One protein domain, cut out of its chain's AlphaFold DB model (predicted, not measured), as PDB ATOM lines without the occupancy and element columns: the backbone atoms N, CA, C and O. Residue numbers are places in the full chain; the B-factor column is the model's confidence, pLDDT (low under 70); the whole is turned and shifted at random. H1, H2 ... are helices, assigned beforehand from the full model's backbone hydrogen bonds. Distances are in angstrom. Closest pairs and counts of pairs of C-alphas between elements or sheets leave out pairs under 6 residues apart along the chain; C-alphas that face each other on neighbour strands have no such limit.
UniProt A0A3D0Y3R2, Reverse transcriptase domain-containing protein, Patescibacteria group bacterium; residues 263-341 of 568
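AT A GLANCE: This is residues 263 to 341 of the 568 residues of the protein "Reverse transcriptase domain-containing protein" of Patescibacteria group bacterium (UniProt A0A3D0Y3R2). Three helices, H1, H3 and H4, pack as a small up-and-down bundle, each running against the one before it in the chain, and their centres make a triangle. H2 folds back from H1 and packs on the bundle at the end where H1 stops and H3 starts, nearly crosswise to H3, while residues 291 to 297, of which 291 to 293 belong to H2, stick out; after H4, residues 334 to 341 fold back beside it. The printed part has 79 residues with four named helices, H1 H2 H3 H4 in chain order, and no named strand: the class is all helix. It is compact, with a radius of gyration of the C-alphas of 12.4 A, and rounded, spanning 35 by 27 by 18 A.

HOW THE PARTS SIT: H1, residues 264 to 279, and H3, residues 301 to 316, are the hubs, each touching three other helices. They touch through residues 267 to 274 of H1 and 305 to 312 of H3 alone; the closest C-alphas, of Val 270 and Val 305, are 6.7 A apart. They run opposite ways at a tilt of 37 degrees, only just steep. H2, residues 282 to 293, forms a helical hairpin with H1, a steep tilt of 39 degrees, opposite ways. In it residues 273 to 277 of H1 alone touch residues 284 to 289 of H2 alone, the closest C-alphas being those of Trp 277 and Ala 285, 5.3 A apart. H2 also touches H3, at residues 301 to 302 of H3 alone; the closest C-alphas, of Glu 286 and Phe 301, are 5.0 A apart, and the lines are about perpendicular at 75 degrees. H4, residues 321 to 333, forms the second helical hairpin, with H3: they touch, a shallow tilt of 21 degrees, opposite ways, with the C-alphas of Gly 313 and Tyr 323 closest at 5.4 A. H4 touches H1 too, the same way at a shallow tilt of 23 degrees, closest at the C-alphas of Glu 278 and Leu 333, 7.0 A apart. H2 and H4 are apart. In H1, H2, H3 and H4 every O i to N i+4 pair is within hydrogen-bond range.

IN THESE COORDINATES: H1 begins at C-alpha 264, (-16.264, 25.605, 50.726), and measures 22.2 A from first to last C-alpha. H2 measures 16.1 A. H3 begins at C-alpha 301, (-36.474, 24.488, 45.693), and measures 22.6 A. H4 measures 18.5 A and ends at C-alpha 333, (-33.236, 13.066, 41.862).

THE WHOLE: The two C-alphas farthest apart are those of Gly 296 and Lys 319, at 35.8 A. The printed part has no cut. The links from H1 to H2 and from H3 to H4 are tight, and that from H2 to H3 is short. The mean pLDDT of the printed part is 91.4, and residues 294 to 297 of the model are under 70.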
ATOM      1  N   SER A 263     -16.733  29.344  47.555       94.69
ATOM      2  CA  SER A 263     -16.409  29.012  48.946       94.69
ATOM      3  C   SER A 263     -16.748  27.556  49.284       94.69
ATOM      4  O   SER A 263     -17.749  27.003  48.824       94.69
ATOM      5  N   ARG A 264     -15.960  26.944  50.180       94.50
ATOM      6  CA  ARG A 264     -16.264  25.605  50.726       94.50
ATOM      7  C   ARG A 264     -17.651  25.563  51.379       94.50
ATOM      8  O   ARG A 264     -18.363  24.572  51.245       94.50
ATOM      9  N   LYS A 265     -18.053  26.658  52.038       95.38
ATOM     10  CA  LYS A 265     -19.390  26.825  52.632       95.38
ATOM     11  C   LYS A 265     -20.492  26.763  51.572       95.38
ATOM     12  O   LYS A 265     -21.510  26.127  51.811       95.38
ATOM     13  N   TYR A 266     -20.282  27.368  50.400       96.12
ATOM     14  CA  TYR A 266     -21.241  27.315  49.294       96.12
ATOM     15  C   TYR A 266     -21.464  25.875  48.816       96.12
ATOM     16  O   TYR A 266     -22.601  25.416  48.791       96.12
ATOM     17  N   VAL A 267     -20.382  25.134  48.544       97.69
ATOM     18  CA  VAL A 267     -20.456  23.717  48.135       97.69
ATOM     19  C   VAL A 267     -21.131  22.864  49.209       97.69
ATOM     20  O   VAL A 267     -22.006  22.061  48.897       97.69
ATOM     21  N   ARG A 268     -20.775  23.057  50.486       97.62
ATOM     22  CA  ARG A 268     -21.386  22.330  51.609       97.62
ATOM     23  C   ARG A 268     -22.889  22.587  51.708       97.62
ATOM     24  O   ARG A 268     -23.642  21.649  51.930       97.62
ATOM     25  N   ASN A 269     -23.325  23.828  51.501       95.69
ATOM     26  CA  ASN A 269     -24.746  24.165  51.505       95.69
ATOM     27  C   ASN A 269     -25.503  23.455  50.375       95.69
ATOM     28  O   ASN A 269     -26.610  22.986  50.611       95.69
ATOM     29  N   VAL A 270     -24.925  23.355  49.171       97.56
ATOM     30  CA  VAL A 270     -25.541  22.611  48.056       97.56
ATOM     31  C   VAL A 270     -25.598  21.116  48.364       97.56
ATOM     32  O   VAL A 270     -26.649  20.508  48.200       97.56
ATOM     33  N   ARG A 271     -24.513  20.540  48.896       97.75
ATOM     34  CA  ARG A 271     -24.487  19.133  49.336       97.75
ATOM     35  C   ARG A 271     -25.553  18.830  50.382       97.75
ATOM     36  O   ARG A 271     -26.197  17.799  50.283       97.75
ATOM     37  N   ALA A 272     -25.745  19.724  51.350       95.50
ATOM     38  CA  ALA A 272     -26.780  19.573  52.368       95.50
ATOM     39  C   ALA A 272     -28.193  19.640  51.766       95.50
ATOM     40  O   ALA A 272     -29.053  18.870  52.165       95.50
ATOM     41  N   MET A 273     -28.425  20.524  50.787       95.88
ATOM     42  CA  MET A 273     -29.711  20.592  50.081       95.88
ATOM     43  C   MET A 273     -30.009  19.294  49.320       95.88
ATOM     44  O   MET A 273     -31.106  18.769  49.454       95.88
ATOM     45  N   LEU A 274     -29.036  18.767  48.569       97.44
ATOM     46  CA  LEU A 274     -29.183  17.487  47.865       97.44
ATOM     47  C   LEU A 274     -29.388  16.326  48.839       97.44
ATOM     48  O   LEU A 274     -30.259  15.505  48.614       97.44
ATOM     49  N   HIS A 275     -28.652  16.297  49.950       96.12
ATOM     50  CA  HIS A 275     -28.776  15.232  50.946       96.12
ATOM     51  C   HIS A 275     -30.169  15.168  51.585       96.12
ATOM     52  O   HIS A 275     -30.719  14.087  51.742       96.12
ATOM     53  N   VAL A 276     -30.762  16.319  51.922       94.44
ATOM     54  CA  VAL A 276     -32.140  16.363  52.439       94.44
ATOM     55  C   VAL A 276     -33.137  15.900  51.374       94.44
ATOM     56  O   VAL A 276     -34.107  15.235  51.705       94.44
ATOM     57  N   TRP A 277     -32.907  16.231  50.102       96.62
ATOM     58  CA  TRP A 277     -33.763  15.760  49.013       96.62
ATOM     59  C   TRP A 277     -33.640  14.239  48.814       96.62
ATOM     60  O   TRP A 277     -34.655  13.569  48.695       96.62
ATOM     61  N   GLU A 278     -32.428  13.684  48.860       96.19
ATOM     62  CA  GLU A 278     -32.166  12.237  48.757       96.19
ATOM     63  C   GLU A 278     -32.757  11.431  49.917       96.19
ATOM     64  O   GLU A 278     -33.280  10.346  49.702       96.19
ATOM     65  N   ALA A 279     -32.652  11.944  51.146       94.81
ATOM     66  CA  ALA A 279     -33.131  11.248  52.338       94.81
ATOM     67  C   ALA A 279     -34.662  11.261  52.475       94.81
ATOM     68  O   ALA A 279     -35.218  10.459  53.224       94.81
ATOM     69  N   TYR A 280     -35.331  12.192  51.796       91.50
ATOM     70  CA  TYR A 280     -36.769  12.402  51.896       91.50
ATOM     71  C   TYR A 280     -37.368  12.581  50.493       91.50
ATOM     72  O   TYR A 280     -37.265  11.692  49.655       91.50
ATOM     73  N   ASP A 281     -38.008  13.718  50.222       91.94
ATOM     74  CA  ASP A 281     -38.543  14.074  48.915       91.94
ATOM     75  C   ASP A 281     -38.375  15.581  48.630       91.94
ATOM     76  O   ASP A 281     -37.945  16.371  49.482       91.94
ATOM     77  N   GLU A 282     -38.716  16.001  47.406       93.50
ATOM     78  CA  GLU A 282     -38.607  17.409  46.995       93.50
ATOM     79  C   GLU A 282     -39.474  18.324  47.876       93.50
ATOM     80  O   GLU A 282     -39.060  19.432  48.226       93.50
ATOM     81  N   LYS A 283     -40.665  17.854  48.274       92.62
ATOM     82  CA  LYS A 283     -41.650  18.642  49.027       92.62
ATOM     83  C   LYS A 283     -41.137  18.983  50.425       92.62
ATOM     84  O   LYS A 283     -41.210  20.142  50.846       92.62
ATOM     85  N   LEU A 284     -40.594  18.005  51.149       90.69
ATOM     86  CA  LEU A 284     -40.046  18.211  52.486       90.69
ATOM     87  C   LEU A 284     -38.748  19.022  52.446       90.69
ATOM     88  O   LEU A 284     -38.534  19.895  53.299       90.69
ATOM     89  N   ALA A 285     -37.905  18.792  51.435       92.38
ATOM     90  CA  ALA A 285     -36.701  19.585  51.223       92.38
ATOM     91  C   ALA A 285     -37.040  21.062  50.955       92.38
ATOM     92  O   ALA A 285     -36.424  21.961  51.539       92.38
ATOM     93  N   GLU A 286     -38.077  21.325  50.153       92.69
ATOM     94  CA  GLU A 286     -38.584  22.672  49.896       92.69
ATOM     95  C   GLU A 286     -39.131  23.337  51.163       92.69
ATOM     96  O   GLU A 286     -38.759  24.476  51.466       92.69
ATOM     97  N   LYS A 287     -39.953  22.629  51.945       89.75
ATOM     98  CA  LYS A 287     -40.492  23.138  53.217       89.75
ATOM     99  C   LYS A 287     -39.372  23.520  54.185       89.75
ATOM    100  O   LYS A 287     -39.360  24.636  54.708       89.75
ATOM    101  N   THR A 288     -38.392  22.634  54.365       88.06
ATOM    102  CA  THR A 288     -37.220  22.865  55.226       88.06
ATOM    103  C   THR A 288     -36.396  24.064  54.748       88.06
ATOM    104  O   THR A 288     -35.968  24.904  55.545       88.06
ATOM    105  N   TYR A 289     -36.193  24.188  53.434       89.25
ATOM    106  CA  TYR A 289     -35.473  25.314  52.846       89.25
ATOM    107  C   TYR A 289     -36.208  26.644  53.058       89.25
ATOM    108  O   TYR A 289     -35.597  27.618  53.506       89.25
ATOM    109  N   ASN A 290     -37.509  26.696  52.764       87.62
ATOM    110  CA  ASN A 290     -38.310  27.915  52.881       87.62
ATOM    111  C   ASN A 290     -38.459  28.364  54.343       87.62
ATOM    112  O   ASN A 290     -38.344  29.560  54.611       87.62
ATOM    113  N   ALA A 291     -38.587  27.430  55.295       86.00
ATOM    114  CA  ALA A 291     -38.588  27.744  56.727       86.00
ATOM    115  C   ALA A 291     -37.280  28.419  57.177       86.00
ATOM    116  O   ALA A 291     -37.294  29.390  57.930       86.00
ATOM    117  N   LYS A 292     -36.134  27.952  56.665       83.62
ATOM    118  CA  LYS A 292     -34.814  28.495  57.016       83.62
ATOM    119  C   LYS A 292     -34.502  29.841  56.360       83.62
ATOM    120  O   LYS A 292     -33.792  30.659  56.943       83.62
ATOM    121  N   TYR A 293     -34.947  30.046  55.122       77.00
ATOM    122  CA  TYR A 293     -34.510  31.167  54.286       77.00
ATOM    123  C   TYR A 293     -35.622  32.165  53.943       77.00
ATOM    124  O   TYR A 293     -35.416  32.957  53.036       77.00
ATOM    125  N   ASN A 294     -36.763  32.139  54.639       64.31
ATOM    126  CA  ASN A 294     -37.977  32.921  54.375       64.31
ATOM    127  C   ASN A 294     -37.727  34.324  53.757       64.31
ATOM    128  O   ASN A 294     -37.482  35.305  54.457       64.31
ATOM    129  N   PHE A 295     -37.766  34.410  52.420       62.53
ATOM    130  CA  PHE A 295     -37.485  35.628  51.642       62.53
ATOM    131  C   PHE A 295     -38.776  36.354  51.213       62.53
ATOM    132  O   PHE A 295     -38.776  37.058  50.205       62.53
ATOM    133  N   GLY A 296     -39.899  36.142  51.908       57.09
ATOM    134  CA  GLY A 296     -41.189  36.770  51.582       57.09
ATOM    135  C   GLY A 296     -41.891  36.218  50.329       57.09
ATOM    136  O   GLY A 296     -43.014  36.616  50.040       57.09
ATOM    137  N   LYS A 297     -41.261  35.288  49.594       64.38
ATOM    138  CA  LYS A 297     -41.874  34.437  48.559       64.38
ATOM    139  C   LYS A 297     -41.244  33.046  48.597       64.38
ATOM    140  O   LYS A 297     -40.014  32.939  48.649       64.38
ATOM    141  N   ASN A 298     -42.070  32.001  48.515       72.06
ATOM    142  CA  ASN A 298     -41.599  30.622  48.378       72.06
ATOM    143  C   ASN A 298     -40.838  30.485  47.057       72.06
ATOM    144  O   ASN A 298     -41.363  30.787  45.982       72.06
ATOM    145  N   LYS A 299     -39.566  30.087  47.141       78.56
ATOM    146  CA  LYS A 299     -38.753  29.805  45.956       78.56
ATOM    147  C   LYS A 299     -38.913  28.331  45.619       78.56
ATOM    148  O   LYS A 299     -38.804  27.507  46.518       78.56
ATOM    149  N   LYS A 300     -39.066  28.022  44.329       89.88
ATOM    150  CA  LYS A 300     -39.048  26.639  43.833       89.88
ATOM    151  C   LYS A 300     -37.701  26.003  44.180       89.88
ATOM    152  O   LYS A 300     -36.670  26.419  43.636       89.88
ATOM    153  N   PHE A 301     -37.693  25.051  45.109       92.62
ATOM    154  CA  PHE A 301     -36.474  24.488  45.693       92.62
ATOM    155  C   PHE A 301     -35.575  23.864  44.632       92.62
ATOM    156  O   PHE A 301     -34.390  24.198  44.559       92.62
ATOM    157  N   ARG A 302     -36.157  23.062  43.736       94.88
ATOM    158  CA  ARG A 302     -35.462  22.464  42.593       94.88
ATOM    159  C   ARG A 302     -34.731  23.494  41.736       94.88
ATOM    160  O   ARG A 302     -33.549  23.319  41.444       94.88
ATOM    161  N   SER A 303     -35.370  24.620  41.403       94.25
ATOM    162  CA  SER A 303     -34.727  25.704  40.643       94.25
ATOM    163  C   SER A 303     -33.572  26.352  41.412       94.25
ATOM    164  O   SER A 303     -32.562  26.725  40.815       94.25
ATOM    165  N   VAL A 304     -33.688  26.471  42.740       94.19
ATOM    166  CA  VAL A 304     -32.606  26.985  43.592       94.19
ATOM    167  C   VAL A 304     -31.419  26.024  43.615       94.19
ATOM    168  O   VAL A 304     -30.283  26.482  43.500       94.19
ATOM    169  N   VAL A 305     -31.656  24.719  43.785       96.88
ATOM    170  CA  VAL A 305     -30.596  23.697  43.772       96.88
ATOM    171  C   VAL A 305     -29.877  23.716  42.425       96.88
ATOM    172  O   VAL A 305     -28.663  23.916  42.403       96.88
ATOM    173  N   ASN A 306     -30.628  23.626  41.323       97.56
ATOM    174  CA  ASN A 306     -30.076  23.640  39.971       97.56
ATOM    175  C   ASN A 306     -29.245  24.905  39.705       97.56
ATOM    176  O   ASN A 306     -28.077  24.823  39.341       97.56
ATOM    177  N   GLY A 307     -29.790  26.093  39.999       97.56
ATOM    178  CA  GLY A 307     -29.071  27.354  39.794       97.56
ATOM    179  C   GLY A 307     -27.781  27.466  40.617       97.56
ATOM    180  O   GLY A 307     -26.805  28.063  40.163       97.56
ATOM    181  N   LYS A 308     -27.732  26.868  41.816       97.75
ATOM    182  CA  LYS A 308     -26.498  26.814  42.612       97.75
ATOM    183  C   LYS A 308     -25.471  25.842  42.032       97.75
ATOM    184  O   LYS A 308     -24.282  26.147  42.083       97.75
ATOM    185  N   ILE A 309     -25.903  24.697  41.504       98.44
ATOM    186  CA  ILE A 309     -25.025  23.732  40.826       98.44
ATOM    187  C   ILE A 309     -24.461  24.355  39.546       98.44
ATOM    188  O   ILE A 309     -23.245  24.372  39.371       98.44
ATOM    189  N   GLU A 310     -25.300  24.982  38.722       98.06
ATOM    190  CA  GLU A 310     -24.852  25.673  37.508       98.06
ATOM    191  C   GLU A 310     -23.895  26.826  37.821       98.06
ATOM    192  O   GLU A 310     -22.892  26.990  37.133       98.06
ATOM    193  N   HIS A 311     -24.102  27.570  38.913       97.56
ATOM    194  CA  HIS A 311     -23.127  28.572  39.349       97.56
ATOM    195  C   HIS A 311     -21.771  27.952  39.738       97.56
ATOM    196  O   HIS A 311     -20.725  28.523  39.429       97.56
ATOM    197  N   ILE A 312     -21.754  26.779  40.386       98.12
ATOM    198  CA  ILE A 312     -20.510  26.036  40.663       98.12
ATOM    199  C   ILE A 312     -19.828  25.658  39.345       98.12
ATOM    200  O   ILE A 312     -18.623  25.876  39.223       98.12
ATOM    201  N   GLY A 313     -20.583  25.138  38.372       97.38
ATOM    202  CA  GLY A 313     -20.081  24.787  37.042       97.38
ATOM    203  C   GLY A 313     -19.554  25.992  36.268       97.38
ATOM    204  O   GLY A 313     -18.508  25.905  35.641       97.38
ATOM    205  N   HIS A 314     -20.204  27.148  36.379       96.94
ATOM    206  CA  HIS A 314     -19.744  28.391  35.763       96.94
ATOM    207  C   HIS A 314     -18.422  28.888  36.365       96.94
ATOM    208  O   HIS A 314     -17.483  29.222  35.652       96.94
ATOM    209  N   VAL A 315     -18.304  28.871  37.697       97.12
ATOM    210  CA  VAL A 315     -17.106  29.361  38.402       97.12
ATOM    211  C   VAL A 315     -15.922  28.399  38.278       97.12
ATOM    212  O   VAL A 315     -14.779  28.840  38.181       97.12
ATOM    213  N   LYS A 316     -16.173  27.088  38.360       94.94
ATOM    214  CA  LYS A 316     -15.131  26.048  38.432       94.94
ATOM    215  C   LYS A 316     -14.919  25.306  37.114       94.94
ATOM    216  O   LYS A 316     -13.991  24.504  37.053       94.94
ATOM    217  N   THR A 317     -15.711  25.605  36.085       94.06
ATOM    218  CA  THR A 317     -15.921  24.837  34.843       94.06
ATOM    219  C   THR A 317     -16.769  23.577  35.033       94.06
ATOM    220  O   THR A 317     -16.730  22.929  36.083       94.06
ATOM    221  N   LYS A 318     -17.497  23.184  33.979       93.56
ATOM    222  CA  LYS A 318     -18.301  21.948  33.952       93.56
ATOM    223  C   LYS A 318     -17.464  20.659  33.941       93.56
ATOM    224  O   LYS A 318     -18.013  19.578  34.103       93.56
ATOM    225  N   LYS A 319     -16.138  20.778  33.803       90.38
ATOM    226  CA  LYS A 319     -15.176  19.670  33.908       90.38
ATOM    227  C   LYS A 319     -14.690  19.434  35.346       90.38
ATOM    228  O   LYS A 319     -13.990  18.461  35.600       90.38
ATOM    229  N   ASP A 320     -15.004  20.318  36.300       94.81
ATOM    230  CA  ASP A 320     -14.563  20.142  37.690       94.81
ATOM    231  C   ASP A 320     -15.368  19.029  38.374       94.81
ATOM    232  O   ASP A 320     -16.599  19.052  38.402       94.81
ATOM    233  N   LEU A 321     -14.662  18.081  38.993       94.38
ATOM    234  CA  LEU A 321     -15.258  16.902  39.624       94.38
ATOM    235  C   LEU A 321     -16.305  17.243  40.698       94.38
ATOM    236  O   LEU A 321     -17.250  16.488  40.908       94.38
ATOM    237  N   ILE A 322     -16.173  18.386  41.387       96.50
ATOM    238  CA  ILE A 322     -17.186  18.814  42.363       96.50
ATOM    239  C   ILE A 322     -18.493  19.166  41.655       96.50
ATOM    240  O   ILE A 322     -19.551  18.835  42.180       96.50
ATOM    241  N   TYR A 323     -18.430  19.844  40.506       97.75
ATOM    242  CA  TYR A 323     -19.624  20.132  39.715       97.75
ATOM    243  C   TYR A 323     -20.245  18.832  39.213       97.75
ATOM    244  O   TYR A 323     -21.408  18.590  39.513       97.75
ATOM    245  N   ILE A 324     -19.450  17.979  38.558       96.12
ATOM    246  CA  ILE A 324     -19.906  16.706  37.981       96.12
ATOM    247  C   ILE A 324     -20.653  15.867  39.024       96.12
ATOM    248  O   ILE A 324     -21.796  15.485  38.800       96.12
ATOM    249  N   LYS A 325     -20.071  15.673  40.215       96.25
ATOM    250  CA  LYS A 325     -20.705  14.898  41.294       96.25
ATOM    251  C   LYS A 325     -22.027  15.493  41.778       96.25
ATOM    252  O   LYS A 325     -22.962  14.762  42.083       96.25
ATOM    253  N   LEU A 326     -22.112  16.819  41.903       98.19
ATOM    254  CA  LEU A 326     -23.347  17.480  42.345       98.19
ATOM    255  C   LEU A 326     -24.420  17.453  41.254       98.19
ATOM    256  O   LEU A 326     -25.585  17.224  41.562       98.19
ATOM    257  N   HIS A 327     -24.016  17.674  40.004       97.44
ATOM    258  CA  HIS A 327     -24.870  17.601  38.824       97.44
ATOM    259  C   HIS A 327     -25.446  16.197  38.647       97.44
ATOM    260  O   HIS A 327     -26.653  16.055  38.510       97.44
ATOM    261  N   ASN A 328     -24.618  15.158  38.773       94.88
ATOM    262  CA  ASN A 328     -25.060  13.768  38.667       94.88
ATOM    263  C   ASN A 328     -26.107  13.401  39.722       94.88
ATOM    264  O   ASN A 328     -27.146  12.848  39.371       94.88
ATOM    265  N   ARG A 329     -25.864  13.770  40.989       96.69
ATOM    266  CA  ARG A 329     -26.835  13.591  42.083       96.69
ATOM    267  C   ARG A 329     -28.150  14.314  41.802       96.69
ATOM    268  O   ARG A 329     -29.221  13.761  42.011       96.69
ATOM    269  N   TYR A 330     -28.075  15.549  41.305       97.31
ATOM    270  CA  TYR A 330     -29.266  16.302  40.918       97.31
ATOM    271  C   TYR A 330     -30.031  15.611  39.783       97.31
ATOM    272  O   TYR A 330     -31.236  15.428  39.914       97.31
ATOM    273  N   CYS A 331     -29.351  15.203  38.708       94.50
ATOM    274  CA  CYS A 331     -29.949  14.493  37.576       94.50
ATOM    275  C   CYS A 331     -30.695  13.229  38.009       94.50
ATOM    276  O   CYS A 331     -31.793  12.987  37.522       94.50
ATOM    277  N   GLU A 332     -30.132  12.458  38.936       92.12
ATOM    278  CA  GLU A 332     -30.775  11.266  39.492       92.12
ATOM    279  C   GLU A 332     -32.079  11.608  40.227       92.12
ATOM    280  O   GLU A 332     -33.127  11.053  39.901       92.12
ATOM    281  N   LEU A 333     -32.053  12.606  41.118       94.81
ATOM    282  CA  LEU A 333     -33.236  13.066  41.862       94.81
ATOM    283  C   LEU A 333     -34.372  13.569  40.968       94.81
ATOM    284  O   LEU A 333     -35.538  13.507  41.353       94.81
ATOM    285  N   VAL A 334     -34.043  14.103  39.790       94.56
ATOM    286  CA  VAL A 334     -35.034  14.665  38.869       94.56
ATOM    287  C   VAL A 334     -35.440  13.727  37.730       94.56
ATOM    288  O   VAL A 334     -36.186  14.154  36.848       94.56
ATOM    289  N   GLY A 335     -34.951  12.483  37.724       89.31
ATOM    290  CA  GLY A 335     -35.220  11.513  36.657       89.31
ATOM    291  C   GLY A 335     -34.527  11.834  35.325       89.31
ATOM    292  O   GLY A 335     -34.918  11.335  34.275       89.31
ATOM    293  N   GLU A 336     -33.484  12.665  35.339       88.38
ATOM    294  CA  GLU A 336     -32.700  13.062  34.164       88.38
ATOM    295  C   GLU A 336     -31.340  12.346  34.110       88.38
ATOM    296  O   GLU A 336     -30.330  12.944  33.737       88.38
ATOM    297  N   SER A 337     -31.290  11.055  34.461       80.88
ATOM    298  CA  SER A 337     -30.055  10.246  34.486       80.88
ATOM    299  C   SER A 337     -29.246  10.317  33.186       80.88
ATOM    300  O   SER A 337     -28.018  10.279  33.211       80.88
ATOM    301  N   HIS A 338     -29.921  10.528  32.059       76.25
ATOM    302  CA  HIS A 338     -29.325  10.713  30.738       76.25
ATOM    303  C   HIS A 338     -28.414  11.936  30.605       76.25
ATOM    304  O   HIS A 338     -27.510  11.927  29.776       76.25
ATOM    305  N   LYS A 339     -28.606  12.968  31.437       84.75
ATOM    306  CA  LYS A 339     -27.784  14.189  31.457       84.75
ATOM    307  C   LYS A 339     -26.592  14.105  32.411       84.75
ATOM    308  O   LYS A 339     -25.928  15.122  32.627       84.75
ATOM    309  N   ARG A 340     -26.336  12.941  33.020       87.25
ATOM    310  CA  ARG A 340     -25.156  12.737  33.867       87.25
ATOM    311  C   ARG A 340     -23.866  12.948  33.071       87.25
ATOM    312  O   ARG A 340     -23.823  12.862  31.847       87.25
ATOM    313  N   LEU A 341     -22.803  13.261  33.786       89.00
ATOM    314  CA  LEU A 341     -21.475  13.488  33.242       89.00
ATOM    315  C   LEU A 341     -20.517  12.420  33.788       89.00
ATOM    316  O   LEU A 341     -20.684  11.996  34.937       89.00
TER     317      LEU A 341